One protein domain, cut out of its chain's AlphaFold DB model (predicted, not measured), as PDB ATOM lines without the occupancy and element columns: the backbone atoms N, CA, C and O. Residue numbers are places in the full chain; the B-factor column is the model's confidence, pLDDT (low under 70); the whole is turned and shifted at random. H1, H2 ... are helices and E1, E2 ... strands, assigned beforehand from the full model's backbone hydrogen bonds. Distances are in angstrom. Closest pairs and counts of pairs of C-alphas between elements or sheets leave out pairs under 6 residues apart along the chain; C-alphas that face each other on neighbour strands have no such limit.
ATOM      1  N   THR A   3      36.925  14.534  13.222       86.00
ATOM      2  CA  THR A   3      36.815  15.941  12.801       86.00
ATOM      3  C   THR A   3      35.881  16.023  11.607       86.00
ATOM      4  O   THR A   3      36.078  15.310  10.624       86.00
ATOM      5  N   VAL A   4      34.879  16.889  11.696       87.12
ATOM      6  CA  VAL A   4      33.878  17.120  10.656       87.12
ATOM      7  C   VAL A   4      34.063  18.522  10.081       87.12
ATOM      8  O   VAL A   4      34.291  19.489  10.809       87.12
ATOM      9  N   GLY A   5      33.998  18.620   8.753       86.00
ATOM     10  CA  GLY A   5      34.065  19.897   8.050       86.00
ATOM     11  C   GLY A   5      32.791  20.721   8.237       86.00
ATOM     12  O   GLY A   5      31.701  20.176   8.391       86.00
ATOM     13  N   THR A   6      32.923  22.045   8.187       88.94
ATOM     14  CA  THR A   6      31.775  22.956   8.222       88.94
ATOM     15  C   THR A   6      31.082  22.984   6.860       88.94
ATOM     16  O   THR A   6      31.693  23.360   5.857       88.94
ATOM     17  N   GLY A   7      29.802  22.618   6.820       89.75
ATOM     18  CA  GLY A   7      28.966  22.724   5.627       89.75
ATOM     19  C   GLY A   7      28.580  24.171   5.305       89.75
ATOM     20  O   GLY A   7      28.628  25.058   6.157       89.75
ATOM     21  N   VAL A   8      28.160  24.416   4.066       90.75
ATOM     22  CA  VAL A   8      27.674  25.728   3.617       90.75
ATOM     23  C   VAL A   8      26.226  25.592   3.180       90.75
ATOM     24  O   VAL A   8      25.905  24.709   2.388       90.75
ATOM     25  N   ILE A   9      25.364  26.464   3.694       90.31
ATOM     26  CA  ILE A   9      23.949  26.532   3.318       90.31
ATOM     27  C   ILE A   9      23.616  27.866   2.653       90.31
ATOM     28  O   ILE A   9      24.323  28.859   2.833       90.31
ATOM     29  N   THR A  10      22.506  27.906   1.921       89.31
ATOM     30  CA  THR A  10      21.930  29.156   1.409       89.31
ATOM     31  C   THR A  10      21.039  29.813   2.463       89.31
ATOM     32  O   THR A  10      20.663  29.197   3.461       89.31
ATOM     33  N   ARG A  11      20.625  31.066   2.230       85.88
ATOM     34  CA  ARG A  11      19.701  31.772   3.142       85.88
ATOM     35  C   ARG A  11      18.284  31.183   3.180       85.88
ATOM     36  O   ARG A  11      17.504  31.574   4.040       85.88
ATOM     37  N   ALA A  12      17.957  30.293   2.244       86.69
ATOM     38  CA  ALA A  12      16.655  29.643   2.133       86.69
ATOM     39  C   ALA A  12      16.668  28.183   2.620       86.69
ATOM     40  O   ALA A  12      15.653  27.501   2.494       86.69
ATOM     41  N   ALA A  13      17.799  27.693   3.138       85.56
ATOM     42  CA  ALA A  13      17.909  26.310   3.579       85.56
ATOM     43  C   ALA A  13      17.007  26.023   4.787       85.56
ATOM     44  O   ALA A  13      16.898  26.826   5.719       85.56
ATOM     45  N   SER A  14      16.396  24.847   4.765       84.25
ATOM     46  CA  SER A  14      15.611  24.275   5.854       84.25
ATOM     47  C   SER A  14      16.428  23.225   6.606       84.25
ATOM     48  O   SER A  14      17.428  22.712   6.108       84.25
ATOM     49  N   THR A  15      15.994  22.849   7.810       77.94
ATOM     50  CA  THR A  15      16.660  21.789   8.591       77.94
ATOM     51  C   THR A  15      16.655  20.434   7.880       77.94
ATOM     52  O   THR A  15      17.553  19.631   8.104       77.94
ATOM     53  N   SER A  16      15.686  20.193   6.994       83.12
ATOM     54  CA  SER A  16      15.621  19.012   6.122       83.12
ATOM     55  C   SER A  16      16.738  18.943   5.081       83.12
ATOM     56  O   SER A  16      17.014  17.867   4.565       83.12
ATOM     57  N   ASP A  17      17.369  20.076   4.765       82.69
ATOM     58  CA  ASP A  17      18.448  20.153   3.775       82.69
ATOM     59  C   ASP A  17      19.815  19.843   4.405       82.69
ATOM     60  O   ASP A  17      20.841  19.812   3.723       82.69
ATOM     61  N   LEU A  18      19.845  19.644   5.725       88.25
ATOM     62  CA  LEU A  18      21.056  19.348   6.471       88.25
ATOM     63  C   LEU A  18      21.365  17.855   6.392       88.25
ATOM     64  O   LEU A  18      20.500  17.008   6.592       88.25
ATOM     65  N   SER A  19      22.635  17.537   6.160       89.31
ATOM     66  CA  SER A  19      23.170  16.177   6.214       89.31
ATOM     67  C   SER A  19      24.034  16.000   7.474       89.31
ATOM     68  O   SER A  19      25.265  16.092   7.382       89.31
ATOM     69  N   PRO A  20      23.432  15.836   8.669       92.38
ATOM     70  CA  PRO A  20      24.187  15.635   9.895       92.38
ATOM     71  C   PRO A  20      24.894  14.271   9.889       92.38
ATOM     72  O   PRO A  20      24.433  13.297   9.295       92.38
ATOM     73  N   ASN A  21      26.025  14.207  10.577       94.19
ATOM     74  CA  ASN A  21      26.818  13.005  10.787       94.19
ATOM     75  C   ASN A  21      26.402  12.343  12.100       94.19
ATOM     76  O   ASN A  21      26.069  13.032  13.062       94.19
ATOM     77  N   ALA A  22      26.467  11.016  12.170       94.81
ATOM     78  CA  ALA A  22      26.280  10.315  13.435       94.81
ATOM     79  C   ALA A  22      27.394  10.695  14.427       94.81
ATOM     80  O   ALA A  22      28.569  10.751  14.053       94.81
ATOM     81  N   ALA A  23      27.025  10.932  15.685       95.19
ATOM     82  CA  ALA A  23      27.971  11.255  16.744       95.19
ATOM     83  C   ALA A  23      28.938  10.092  17.018       95.19
ATOM     84  O   ALA A  23      28.535   8.927  17.118       95.19
ATOM     85  N   SER A  24      30.223  10.401  17.187       94.50
ATOM     86  CA  SER A  24      31.228   9.403  17.554       94.50
ATOM     87  C   SER A  24      31.202   9.115  19.056       94.50
ATOM     88  O   SER A  24      31.134  10.023  19.883       94.50
ATOM     89  N   ALA A  25      31.391   7.846  19.433       90.06
ATOM     90  CA  ALA A  25      31.562   7.448  20.833       90.06
ATOM     91  C   ALA A  25      32.742   8.157  21.525       90.06
ATOM     92  O   ALA A  25      32.737   8.327  22.739       90.06
ATOM     93  N   SER A  26      33.751   8.579  20.754       91.62
ATOM     94  CA  SER A  26      34.928   9.288  21.269       91.62
ATOM     95  C   SER A  26      34.776  10.813  21.299       91.62
ATOM     96  O   SER A  26      35.768  11.495  21.549       91.62
ATOM     97  N   GLY A  27      33.583  11.342  21.005       92.69
ATOM     98  CA  GLY A  27      33.339  12.766  20.774       92.69
ATOM     99  C   GLY A  27      33.729  13.217  19.366       92.69
ATOM    100  O   GLY A  27      34.359  12.471  18.606       92.69
ATOM    101  N   ASP A  28      33.407  14.461  19.033       96.31
ATOM    102  CA  ASP A  28      33.619  15.023  17.697       96.31
ATOM    103  C   ASP A  28      34.180  16.439  17.746       96.31
ATOM    104  O   ASP A  28      34.103  17.132  18.760       96.31
ATOM    105  N   LYS A  29      34.772  16.869  16.635       96.31
ATOM    106  CA  LYS A  29      35.318  18.208  16.452       96.31
ATOM    107  C   LYS A  29      34.773  18.859  15.193       96.31
ATOM    108  O   LYS A  29      34.577  18.181  14.187       96.31
ATOM    109  N   PHE A  30      34.607  20.176  15.224       95.25
ATOM    110  CA  PHE A  30      34.286  20.985  14.046       95.25
ATOM    111  C   PHE A  30      35.050  22.313  14.071       95.25
ATOM    112  O   PHE A  30      35.607  22.696  15.096       95.25
ATOM    113  N   THR A  31      35.117  23.012  12.938       95.44
ATOM    114  CA  THR A  31      35.859  24.281  12.842       95.44
ATOM    115  C   THR A  31      35.126  25.406  13.574       95.44
ATOM    116  O   THR A  31      33.943  25.631  13.321       95.44
ATOM    117  N   ALA A  32      35.826  26.130  14.454       95.25
ATOM    118  CA  ALA A  32      35.282  27.310  15.122       95.25
ATOM    119  C   ALA A  32      35.061  28.470  14.130       95.25
ATOM    120  O   ALA A  32      35.786  28.615  13.146       95.25
ATOM    121  N   GLY A  33      34.079  29.327  14.402       92.81
ATOM    122  CA  GLY A  33      33.797  30.513  13.601       92.81
ATOM    123  C   GLY A  33      32.652  31.359  14.159       92.81
ATOM    124  O   GLY A  33      31.698  30.851  14.753       92.81
ATOM    125  N   HIS A  34      32.731  32.672  13.939       91.94
ATOM    126  CA  HIS A  34      31.685  33.625  14.343       91.94
ATOM    127  C   HIS A  34      30.397  33.496  13.513       91.94
ATOM    128  O   HIS A  34      29.355  34.013  13.904       91.94
ATOM    129  N   ASP A  35      30.471  32.814  12.375       91.75
ATOM    130  CA  ASP A  35      29.395  32.538  11.422       91.75
ATOM    131  C   ASP A  35      28.969  31.059  11.419       91.75
ATOM    132  O   ASP A  35      28.122  30.653  10.621       91.75
ATOM    133  N   VAL A  36      29.555  30.257  12.313       94.19
ATOM    134  CA  VAL A  36      29.306  28.821  12.418       94.19
ATOM    135  C   VAL A  36      28.221  28.562  13.452       94.19
ATOM    136  O   VAL A  36      28.277  29.057  14.580       94.19
ATOM    137  N   TRP A  37      27.257  27.727  13.087       94.00
ATOM    138  CA  TRP A  37      26.257  27.173  13.986       94.00
ATOM    139  C   TRP A  37      26.304  25.645  13.949       94.00
ATOM    140  O   TRP A  37      26.627  25.022  12.940       94.00
ATOM    141  N   LEU A  38      26.002  25.049  15.094       95.31
ATOM    142  CA  LEU A  38      25.948  23.619  15.347       95.31
ATOM    143  C   LEU A  38      24.478  23.214  15.374       95.31
ATOM    144  O   LEU A  38      23.695  23.800  16.129       95.31
ATOM    145  N   PHE A  39      24.113  22.213  14.583       95.50
ATOM    146  CA  PHE A  39      22.827  21.537  14.697       95.50
ATOM    147  C   PHE A  39      23.042  20.137  15.260       95.50
ATOM    148  O   PHE A  39      23.975  19.431  14.878       95.50
ATOM    149  N   LEU A  40      22.190  19.790  16.218       95.94
ATOM    150  CA  LEU A  40      22.180  18.545  16.968       95.94
ATOM    151  C   LEU A  40      20.780  17.960  16.873       95.94
ATOM    152  O   LEU A  40      19.815  18.659  17.170       95.94
ATOM    153  N   GLU A  41      20.667  16.689  16.533       96.56
ATOM    154  CA  GLU A  41      19.403  15.964  16.462       96.56
ATOM    155  C   GLU A  41      19.491  14.704  17.310       96.56
ATOM    156  O   GLU A  41      20.430  13.923  17.180       96.56
ATOM    157  N   ASN A  42      18.508  14.511  18.182       96.75
ATOM    158  CA  ASN A  42      18.397  13.360  19.057       96.75
ATOM    159  C   ASN A  42      17.135  12.572  18.704       96.75
ATOM    160  O   ASN A  42      16.021  12.976  19.032       96.75
ATOM    161  N   THR A  43      17.314  11.409  18.092       96.38
ATOM    162  CA  THR A  43      16.226  10.490  17.735       96.38
ATOM    163  C   THR A  43      15.959   9.445  18.822       96.38
ATOM    164  O   THR A  43      15.195   8.506  18.600       96.38
ATOM    165  N   SER A  44      16.611   9.550  19.983       94.88
ATOM    166  CA  SER A  44      16.427   8.625  21.102       94.88
ATOM    167  C   SER A  44      15.233   9.007  21.990       94.88
ATOM    168  O   SER A  44      14.673  10.100  21.895       94.88
ATOM    169  N   GLY A  45      14.853   8.090  22.885       94.94
ATOM    170  CA  GLY A  45      13.745   8.272  23.829       94.94
ATOM    171  C   GLY A  45      14.084   9.061  25.101       94.94
ATOM    172  O   GLY A  45      13.209   9.223  25.947       94.94
ATOM    173  N   ALA A  46      15.323   9.536  25.265       96.06
ATOM    174  CA  ALA A  46      15.767  10.293  26.437       96.06
ATOM    175  C   ALA A  46      16.563  11.540  26.014       96.06
ATOM    176  O   ALA A  46      17.154  11.544  24.935       96.06
ATOM    177  N   PRO A  47      16.590  12.615  26.822       96.56
ATOM    178  CA  PRO A  47      17.432  13.767  26.524       96.56
ATOM    179  C   PRO A  47      18.916  13.378  26.532       96.56
ATOM    180  O   PRO A  47      19.355  12.592  27.374       96.56
ATOM    181  N   ILE A  48      19.687  13.951  25.608       97.56
ATOM    182  CA  ILE A  48      21.136  13.754  25.505       97.56
ATOM    183  C   ILE A  48      21.834  15.069  25.839       97.56
ATOM    184  O   ILE A  48      21.504  16.116  25.279       97.56
ATOM    185  N   THR A  49      22.814  15.011  26.739       97.25
ATOM    186  CA  THR A  49      23.645  16.165  27.087       97.25
ATOM    187  C   THR A  49      24.885  16.181  26.207       97.25
ATOM    188  O   THR A  49      25.637  15.207  26.161       97.25
ATOM    189  N   VAL A  50      25.104  17.307  25.540       96.94
ATOM    190  CA  VAL A  50      26.299  17.618  24.760       96.94
ATOM    191  C   VAL A  50      27.131  18.626  25.539       96.94
ATOM    192  O   VAL A  50      26.637  19.698  25.886       96.94
ATOM    193  N   THR A  51      28.387  18.296  25.805       97.19
ATOM    194  CA  THR A  51      29.345  19.183  26.467       97.19
ATOM    195  C   THR A  51      30.328  19.711  25.436       97.19
ATOM    196  O   THR A  51      30.951  18.936  24.705       97.19
ATOM    197  N   VAL A  52      30.468  21.029  25.395       96.75
ATOM    198  CA  VAL A  52      31.390  21.751  24.526       96.75
ATOM    199  C   VAL A  52      32.530  22.295  25.368       96.75
ATOM    200  O   VAL A  52      32.296  23.067  26.298       96.75
ATOM    201  N   THR A  53      33.753  21.900  25.034       96.00
ATOM    202  CA  THR A  53      34.941  22.364  25.752       96.00
ATOM    203  C   THR A  53      35.197  23.845  25.481       96.00
ATOM    204  O   THR A  53      35.104  24.287  24.332       96.00
ATOM    205  N   THR A  54      35.572  24.595  26.517       95.69
ATOM    206  CA  THR A  54      35.964  26.011  26.415       95.69
ATOM    207  C   THR A  54      37.421  26.210  26.841       95.69
ATOM    208  O   THR A  54      37.687  26.480  28.012       95.69
ATOM    209  N   PRO A  55      38.396  26.101  25.915       93.25
ATOM    210  CA  PRO A  55      39.808  26.342  26.226       93.25
ATOM    211  C   PRO A  55      40.118  27.807  26.570       93.25
ATOM    212  O   PRO A  55      41.179  28.098  27.127       93.25
ATOM    213  N   GLY A  56      39.224  28.732  26.207       90.12
ATOM    214  CA  GLY A  56      39.387  30.159  26.443       90.12
ATOM    215  C   GLY A  56      39.505  30.522  27.925       90.12
ATOM    216  O   GLY A  56      38.957  29.868  28.817       90.12
ATOM    217  N   THR A  57      40.204  31.626  28.190       92.44
ATOM    218  CA  THR A  57      40.342  32.189  29.538       92.44
ATOM    219  C   THR A  57      39.989  33.669  29.545       92.44
ATOM    220  O   THR A  57      40.262  34.394  28.588       92.44
ATOM    221  N   VAL A  58      39.419  34.149  30.649       91.31
ATOM    222  CA  VAL A  58      39.180  35.578  30.879       91.31
ATOM    223  C   VAL A  58      40.090  36.033  32.006       91.31
ATOM    224  O   VAL A  58      39.932  35.621  33.151       91.31
ATOM    225  N   ARG A  59      41.067  36.891  31.682       90.88
ATOM    226  CA  ARG A  59      42.064  37.400  32.646       90.88
ATOM    227  C   ARG A  59      42.784  36.277  33.416       90.88
ATOM    228  O   ARG A  59      43.019  36.397  34.614       90.88
ATOM    229  N   GLY A  60      43.113  35.186  32.723       90.06
ATOM    230  CA  GLY A  60      43.799  34.027  33.301       90.06
ATOM    231  C   GLY A  60      42.894  33.031  34.030       90.06
ATOM    232  O   GLY A  60      43.396  32.017  34.499       90.06
ATOM    233  N   GLN A  61      41.582  33.278  34.100       90.19
ATOM    234  CA  GLN A  61      40.617  32.333  34.663       90.19
ATOM    235  C   GLN A  61      39.968  31.493  33.567       90.19
ATOM    236  O   GLN A  61      39.511  32.038  32.563       90.19
ATOM    237  N   ALA A  62      39.918  30.176  33.772       93.19
ATOM    238  CA  ALA A  62      39.285  29.246  32.843       93.19
ATOM    239  C   ALA A  62      37.776  29.499  32.740       93.19
ATOM    240  O   ALA A  62      37.093  29.679  33.753       93.19
ATOM    241  N   ILE A  63      37.268  29.508  31.509       94.25
ATOM    242  CA  ILE A  63      35.831  29.520  31.239       94.25
ATOM    243  C   ILE A  63      35.301  28.100  31.476       94.25
ATOM    244  O   ILE A  63      35.969  27.123  31.149       94.25
ATOM    245  N   ALA A  64      34.126  27.986  32.095       95.25
ATOM    246  CA  ALA A  64      33.492  26.693  32.322       95.25
ATOM    247  C   ALA A  64      32.907  26.126  31.022       95.25
ATOM    248  O   ALA A  64      32.272  26.860  30.261       95.25
ATOM    249  N   ASP A  65      33.057  24.812  30.836       95.88
ATOM    250  CA  ASP A  65      32.532  24.103  29.672       95.88
ATOM    251  C   ASP A  65      31.015  24.292  29.533       95.88
ATOM    252  O   ASP A  65      30.248  24.252  30.504       95.88
ATOM    253  N   LEU A  66      30.568  24.474  28.291       96.62
ATOM    254  CA  LEU A  66      29.163  24.701  27.985       96.62
ATOM    255  C   LEU A  66      28.430  23.364  27.871       96.62
ATOM    256  O   LEU A  66      28.840  22.483  27.122       96.62
ATOM    257  N   THR A  67      27.290  23.238  28.545       96.62
ATOM    258  CA  THR A  67      26.412  22.068  28.419       96.62
ATOM    259  C   THR A  67      25.138  22.419  27.654       96.62
ATOM    260  O   THR A  67      24.509  23.455  27.876       96.62
ATOM    261  N   ILE A  68      24.754  21.553  26.722       96.44
ATOM    262  CA  ILE A  68      23.560  21.678  25.887       96.44
ATOM    263  C   ILE A  68      22.728  20.416  26.079       96.44
ATOM    264  O   ILE A  68      23.192  19.316  25.802       96.44
ATOM    265  N   SER A  69      21.480  20.572  26.513       96.62
ATOM    266  CA  SER A  69      20.516  19.471  26.532       96.62
ATOM    267  C   SER A  69      19.757  19.423  25.208       96.62
ATOM    268  O   SER A  69      19.146  20.420  24.806       96.62
ATOM    269  N   VAL A  70      19.806  18.277  24.531       96.81
ATOM    270  CA  VAL A  70      19.025  17.992  23.325       96.81
ATOM    271  C   VAL A  70      17.846  17.105  23.736       96.81
ATOM    272  O   VAL A  70      18.071  15.982  24.201       96.81
ATOM    273  N   PRO A  71      16.594  17.580  23.611       96.69
ATOM    274  CA  PRO A  71      15.426  16.827  24.059       96.69
ATOM    275  C   PRO A  71      15.267  15.511  23.289       96.69
ATOM    276  O   PRO A  71      15.742  15.379  22.163       96.69
ATOM    277  N   ALA A  72      14.587  14.538  23.901       97.12
ATOM    278  CA  ALA A  72      14.236  13.276  23.252       97.12
ATOM    279  C   ALA A  72      13.375  13.522  22.001       97.12
ATOM    280  O   ALA A  72      12.421  14.300  22.060       97.12
ATOM    281  N   GLY A  73      13.701  12.860  20.889       94.94
ATOM    282  CA  GLY A  73      12.992  13.006  19.612       94.94
ATOM    283  C   GLY A  73      13.029  14.417  19.009       94.94
ATOM    284  O   GLY A  73      12.161  14.750  18.206       94.94
ATOM    285  N   GLY A  74      13.969  15.265  19.428       94.56
ATOM    286  CA  GLY A  74      14.034  16.668  19.026       94.56
ATOM    287  C   GLY A  74      15.430  17.108  18.604       94.56
ATOM    288  O   GLY A  74      16.370  16.320  18.546       94.56
ATOM    289  N   TYR A  75      15.566  18.401  18.321       94.75
ATOM    290  CA  TYR A  75      16.820  18.992  17.866       94.75
ATOM    291  C   TYR A  75      17.162  20.275  18.628       94.75
ATOM    292  O   TYR A  75      16.309  20.911  19.253       94.75
ATOM    293  N   ALA A  76      18.432  20.665  18.568       94.88
ATOM    294  CA  ALA A  76      18.941  21.921  19.091       94.88
ATOM    295  C   ALA A  76      19.869  22.580  18.065       94.88
ATOM    296  O   ALA A  76      20.744  21.934  17.496       94.88
ATOM    297  N   VAL A  77      19.702  23.890  17.876       93.62
ATOM    298  CA  VAL A  77      20.612  24.726  17.082       93.62
ATOM    299  C   VAL A  77      21.300  25.716  18.009       93.62
ATOM    300  O   VAL A  77      20.637  26.356  18.836       93.62
ATOM    301  N   ARG A  78      22.628  25.805  17.933       94.56
ATOM    302  CA  ARG A  78      23.458  26.646  18.808       94.56
ATOM    303  C   ARG A  78      24.593  27.298  18.029       94.56
ATOM    304  O   ARG A  78      25.128  26.715  17.095       94.56
ATOM    305  N   GLY A  79      24.965  28.499  18.435       90.50
ATOM    306  CA  GLY A  79      26.025  29.304  17.841       90.50
ATOM    307  C   GLY A  79      25.829  30.769  18.238       90.50
ATOM    308  O   GLY A  79      24.800  31.096  18.839       90.50
ATOM    309  N   PRO A  80      26.771  31.662  17.916       93.75
ATOM    310  CA  PRO A  80      28.021  31.409  17.195       93.75
ATOM    311  C   PRO A  80      29.085  30.694  18.046       93.75
ATOM    312  O   PRO A  80      28.971  30.638  19.269       93.75
ATOM    313  N   TRP A  81      30.133  30.179  17.395       95.12
ATOM    314  CA  TRP A  81      31.222  29.428  18.035       95.12
ATOM    315  C   TRP A  81      32.574  30.126  17.856       95.12
ATOM    316  O   TRP A  81      33.405  29.671  17.068       95.12
ATOM    317  N   PRO A  82      32.813  31.259  18.535       93.88
ATOM    318  CA  PRO A  82      34.023  32.040  18.333       93.88
ATOM    319  C   PRO A  82      35.278  31.291  18.823       93.88
ATOM    320  O   PRO A  82      35.266  30.601  19.847       93.88
ATOM    321  N   ALA A  83      36.365  31.401  18.055       93.75
ATOM    322  CA  ALA A  83      37.585  30.618  18.269       93.75
ATOM    323  C   ALA A  83      38.364  31.025  19.530       93.75
ATOM    324  O   ALA A  83      39.088  30.206  20.081       93.75
ATOM    325  N   ASP A  84      38.195  32.260  20.006       92.88
ATOM    326  CA  ASP A  84      38.812  32.767  21.239       92.88
ATOM    327  C   ASP A  84      38.327  32.025  22.497       92.88
ATOM    328  O   ASP A  84      39.070  31.873  23.465       92.88
ATOM    329  N   THR A  85      37.079  31.556  22.467       93.69
ATOM    330  CA  THR A  85      36.410  30.916  23.601       93.69
ATOM    331  C   THR A  85      36.380  29.397  23.458       93.69
ATOM    332  O   THR A  85      36.670  28.679  24.416       93.69
ATOM    333  N   PHE A  86      36.036  28.904  22.264       95.75
ATOM    334  CA  PHE A  86      35.742  27.487  22.019       95.75
ATOM    335  C   PHE A  86      36.795  26.774  21.163       95.75
ATOM    336  O   PHE A  86      36.748  25.551  21.045       95.75
ATOM    337  N   GLY A  87      37.720  27.512  20.544       94.81
ATOM    338  CA  GLY A  87      38.757  26.938  19.693       94.81
ATOM    339  C   GLY A  87      39.889  26.328  20.514       94.81
ATOM    340  O   GLY A  87      40.465  26.981  21.384       94.81
ATOM    341  N   ASP A  88      40.233  25.076  20.223       93.12
ATOM    342  CA  ASP A  88      41.489  24.481  20.677       93.12
ATOM    343  C   ASP A  88      42.696  25.046  19.900       93.12
ATOM    344  O   ASP A  88      42.565  25.920  19.043       93.12
ATOM    345  N   ALA A  89      43.902  24.539  20.176       91.12
ATOM    346  CA  ALA A  89      45.121  24.976  19.488       91.12
ATOM    347  C   ALA A  89      45.079  24.788  17.953       91.12
ATOM    348  O   ALA A  89      45.875  25.399  17.244       91.12
ATOM    349  N   GLY A  90      44.169  23.952  17.440       90.75
ATOM    350  CA  GLY A  90      43.910  23.763  16.014       90.75
ATOM    351  C   GLY A  90      42.745  24.597  15.469       90.75
ATOM    352  O   GLY A  90      42.389  24.429  14.305       90.75
ATOM    353  N   GLY A  91      42.133  25.469  16.276       93.19
ATOM    354  CA  GLY A  91      40.945  26.241  15.898       93.19
ATOM    355  C   GLY A  91      39.668  25.398  15.833       93.19
ATOM    356  O   GLY A  91      38.723  25.764  15.129       93.19
ATOM    357  N   LEU A  92      39.636  24.258  16.530       95.62
ATOM    358  CA  LEU A  92      38.507  23.335  16.515       95.62
ATOM    359  C   LEU A  92      37.718  23.399  17.821       95.62
ATOM    360  O   LEU A  92      38.286  23.436  18.910       95.62
ATOM    361  N   VAL A  93      36.397  23.338  17.702       96.38
ATOM    362  CA  VAL A  93      35.480  23.155  18.826       96.38
ATOM    363  C   VAL A  93      35.359  21.670  19.120       96.38
ATOM    364  O   VAL A  93      35.156  20.873  18.205       96.38
ATOM    365  N   SER A  94      35.471  21.300  20.395       96.25
ATOM    366  CA  SER A  94      35.404  19.912  20.858       96.25
ATOM    367  C   SER A  94      34.059  19.604  21.510       96.25
ATOM    368  O   SER A  94      33.630  20.323  22.410       96.25
ATOM    369  N   LEU A  95      33.416  18.523  21.067       96.25
ATOM    370  CA  LEU A  95      32.136  18.022  21.554       96.25
ATOM    371  C   LEU A  95      32.306  16.660  22.225       96.25
ATOM    372  O   LEU A  95      32.967  15.762  21.697       96.25
ATOM    373  N   THR A  96      31.646  16.492  23.362       96.31
ATOM    374  CA  THR A  96      31.478  15.207  24.049       96.31
ATOM    375  C   THR A  96      30.015  15.015  24.421       96.31
ATOM    376  O   THR A  96      29.259  15.982  24.510       96.31
ATOM    377  N   TYR A  97      29.590  13.768  24.605       94.94
ATOM    378  CA  TYR A  97      28.175  13.429  24.742       94.94
ATOM    379  C   TYR A  97      27.961  12.471  25.903       94.94
ATOM    380  O   TYR A  97      28.788  11.592  26.142       94.94
ATOM    381  N   SER A  98      26.818  12.588  26.575       94.88
ATOM    382  CA  SER A  98      26.390  11.590  27.561       94.88
ATOM    383  C   SER A  98      26.101  10.230  26.910       94.88
ATOM    384  O   SER A  98      26.419   9.193  27.482       94.88
ATOM    385  N   THR A  99      25.536  10.251  25.698       92.69
ATOM    386  CA  THR A  99      25.267   9.086  24.842       92.69
ATOM    387  C   THR A  99      25.403   9.518  23.382       92.69
ATOM    388  O   THR A  99      24.985  10.617  23.033       92.69
ATOM    389  N   HIS A 100      25.976   8.671  22.523       92.56
ATOM    390  CA  HIS A 100      26.157   8.957  21.090       92.56
ATOM    391  C   HIS A 100      25.110   8.258  20.204       92.56
ATOM    392  O   HIS A 100      24.796   8.728  19.114       92.56
ATOM    393  N   THR A 101      24.543   7.139  20.661       94.69
ATOM    394  CA  THR A 101      23.526   6.393  19.912       94.69
ATOM    395  C   THR A 101      22.259   7.222  19.735       94.69
ATOM    396  O   THR A 101      21.642   7.632  20.716       94.69
ATOM    397  N   GLY A 102      21.853   7.429  18.482       93.62
ATOM    398  CA  GLY A 102      20.689   8.252  18.146       93.62
ATOM    399  C   GLY A 102      20.949   9.758  18.223       93.62
ATOM    400  O   GLY A 102      19.988  10.516  18.170       93.62
ATOM    401  N   LEU A 103      22.210  10.190  18.350       96.44
ATOM    402  CA  LEU A 103      22.607  11.588  18.207       96.44
ATOM    403  C   LEU A 103      23.277  11.799  16.846       96.44
ATOM    404  O   LEU A 103      24.250  11.120  16.508       96.44
ATOM    405  N   SER A 104      22.789  12.785  16.106       95.94
ATOM    406  CA  SER A 104      23.390  13.271  14.868       95.94
ATOM    407  C   SER A 104      23.775  14.739  15.034       95.94
ATOM    408  O   SER A 104      23.094  15.493  15.729       95.94
ATOM    409  N   PHE A 105      24.870  15.165  14.412       95.81
ATOM    410  CA  PHE A 105      25.364  16.532  14.515       95.81
ATOM    411  C   PHE A 105      25.941  17.046  13.198       95.81
ATOM    412  O   PHE A 105      26.385  16.289  12.336       95.81
ATOM    413  N   GLY A 106      26.020  18.359  13.063       94.69
ATOM    414  CA  GLY A 106      26.872  18.975  12.057       94.69
ATOM    415  C   GLY A 106      27.070  20.457  12.319       94.69
ATOM    416  O   GLY A 106      26.315  21.084  13.065       94.69
ATOM    417  N   ALA A 107      28.113  21.006  11.712       94.94
ATOM    418  CA  ALA A 107      28.408  22.424  11.758       94.94
ATOM    419  C   ALA A 107      28.175  23.029  10.381       94.94
ATOM    420  O   ALA A 107      28.597  22.467   9.369       94.94
ATOM    421  N   TRP A 108      27.536  24.189  10.345       94.12
ATOM    422  CA  TRP A 108      27.211  24.880   9.110       94.12
ATOM    423  C   TRP A 108      27.422  26.378   9.249       94.12
ATOM    424  O   TRP A 108      27.381  26.939  10.342       94.12
ATOM    425  N   LYS A 109      27.613  27.025   8.106       92.56
ATOM    426  CA  LYS A 109      27.599  28.478   7.965       92.56
ATOM    427  C   LYS A 109      26.735  28.880   6.780       92.56
ATOM    428  O   LYS A 109      26.513  28.090   5.860       92.56
ATOM    429  N   VAL A 110      26.256  30.116   6.791       87.69
ATOM    430  CA  VAL A 110      25.532  30.675   5.644       87.69
ATOM    431  C   VAL A 110      26.552  31.157   4.617       87.69
ATOM    432  O   VAL A 110      27.379  32.013   4.920       87.69
ATOM    433  N   GLY A 111      26.513  30.578   3.418       82.44
ATOM    434  CA  GLY A 111      27.282  31.050   2.269       82.44
ATOM    435  C   GLY A 111      26.697  32.347   1.716       82.44
ATOM    436  O   GLY A 111      25.486  32.566   1.811       82.44
TER     437      GLY A 111
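What this domain is: This is residues 3 to 111 of the 112 residues of an uncharacterized protein of Micromonospora inyonensis (UniProt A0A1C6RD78). Two strongly twisted sheets of four strands lie face to face as a sandwich, with the short helix H1 at the rim of one of them. The long loop of the E4 and E5 hairpin, residues 53 to 65, reaches as far as 26 A from the mean of all C-alphas. The printed part has 109 residues, with the named elements in the order E1 E2 E3 E4 E5 E6 H1 E7 E8; the class is mostly strand, though only 47 residues are in named elements, under half. One sheet runs E1 E8 E3 E6 and is mixed, the other runs E2 E7 E4 E5 and is antiparallel throughout. The whole is compact, with a radius of gyration of the C-alphas of 13.6 A and spans of 40 by 32 by 19 A.

Where its parts are: Find C-alpha 7 at (28.966, 22.724, 5.627), where E1, residues 7 to 9, begins. Go on to E2, residues 28 to 31, and then to E3, residues 36 to 42, which is 20.1 A long from first to last C-alpha. Next come E4, residues 48 to 52, E5, residues 66 to 70, and E6, residues 74 to 78. H1 is residues 83 to 86, from C-alpha 83 at (37.585, 30.618, 18.269). E7, residues 92 to 97, runs 16.5 A, and E8, residues 103 to 110, runs 23.0 A to C-alpha 110 at (25.532, 30.675, 5.644).

How they stand to each other: Begin at edge strand E1, parallel to E8, where N 7 and O 107 are 2.8 A apart. Across E8 you reach E3, antiparallel, with N 39 and O 106 at 2.9 A. Beyond it is edge strand E6, antiparallel to E3, with N 38 and O 78 at 2.7 A. In the other sheet, E2 is antiparallel to E7, with N 93 and O 30 at 2.8 A. The pairing of E7 is staggered: residues 92 to 95 pair with E2, residues 95 to 97 with E4, where N 51 and O 96 are 2.8 A apart. E4 and E5 form a hairpin, with N 50 and O 68 at 2.8 A. The facing parts of the two sheets are 9.9 A apart centre to centre, their strands at 20 degrees. H1 only grazes the sheet of E7; the closest C-alphas of the two elements, Phe 86 and Val 93, are 5.4 A apart. H1 is too short for an O i to N i+4 pair, and of its 1 O i to N i+3 pair 0 are within hydrogen-bond range. E1 and E4 are apart.

The domain as a whole: The two C-alphas farthest apart, those of Ser 16 and Gly 60, are 41.9 A apart. The printed part has no cut. The links E1 to E2 and E4 to E5 are long. The mean pLDDT of the printed part is 93.1, and no printed residue is under 70.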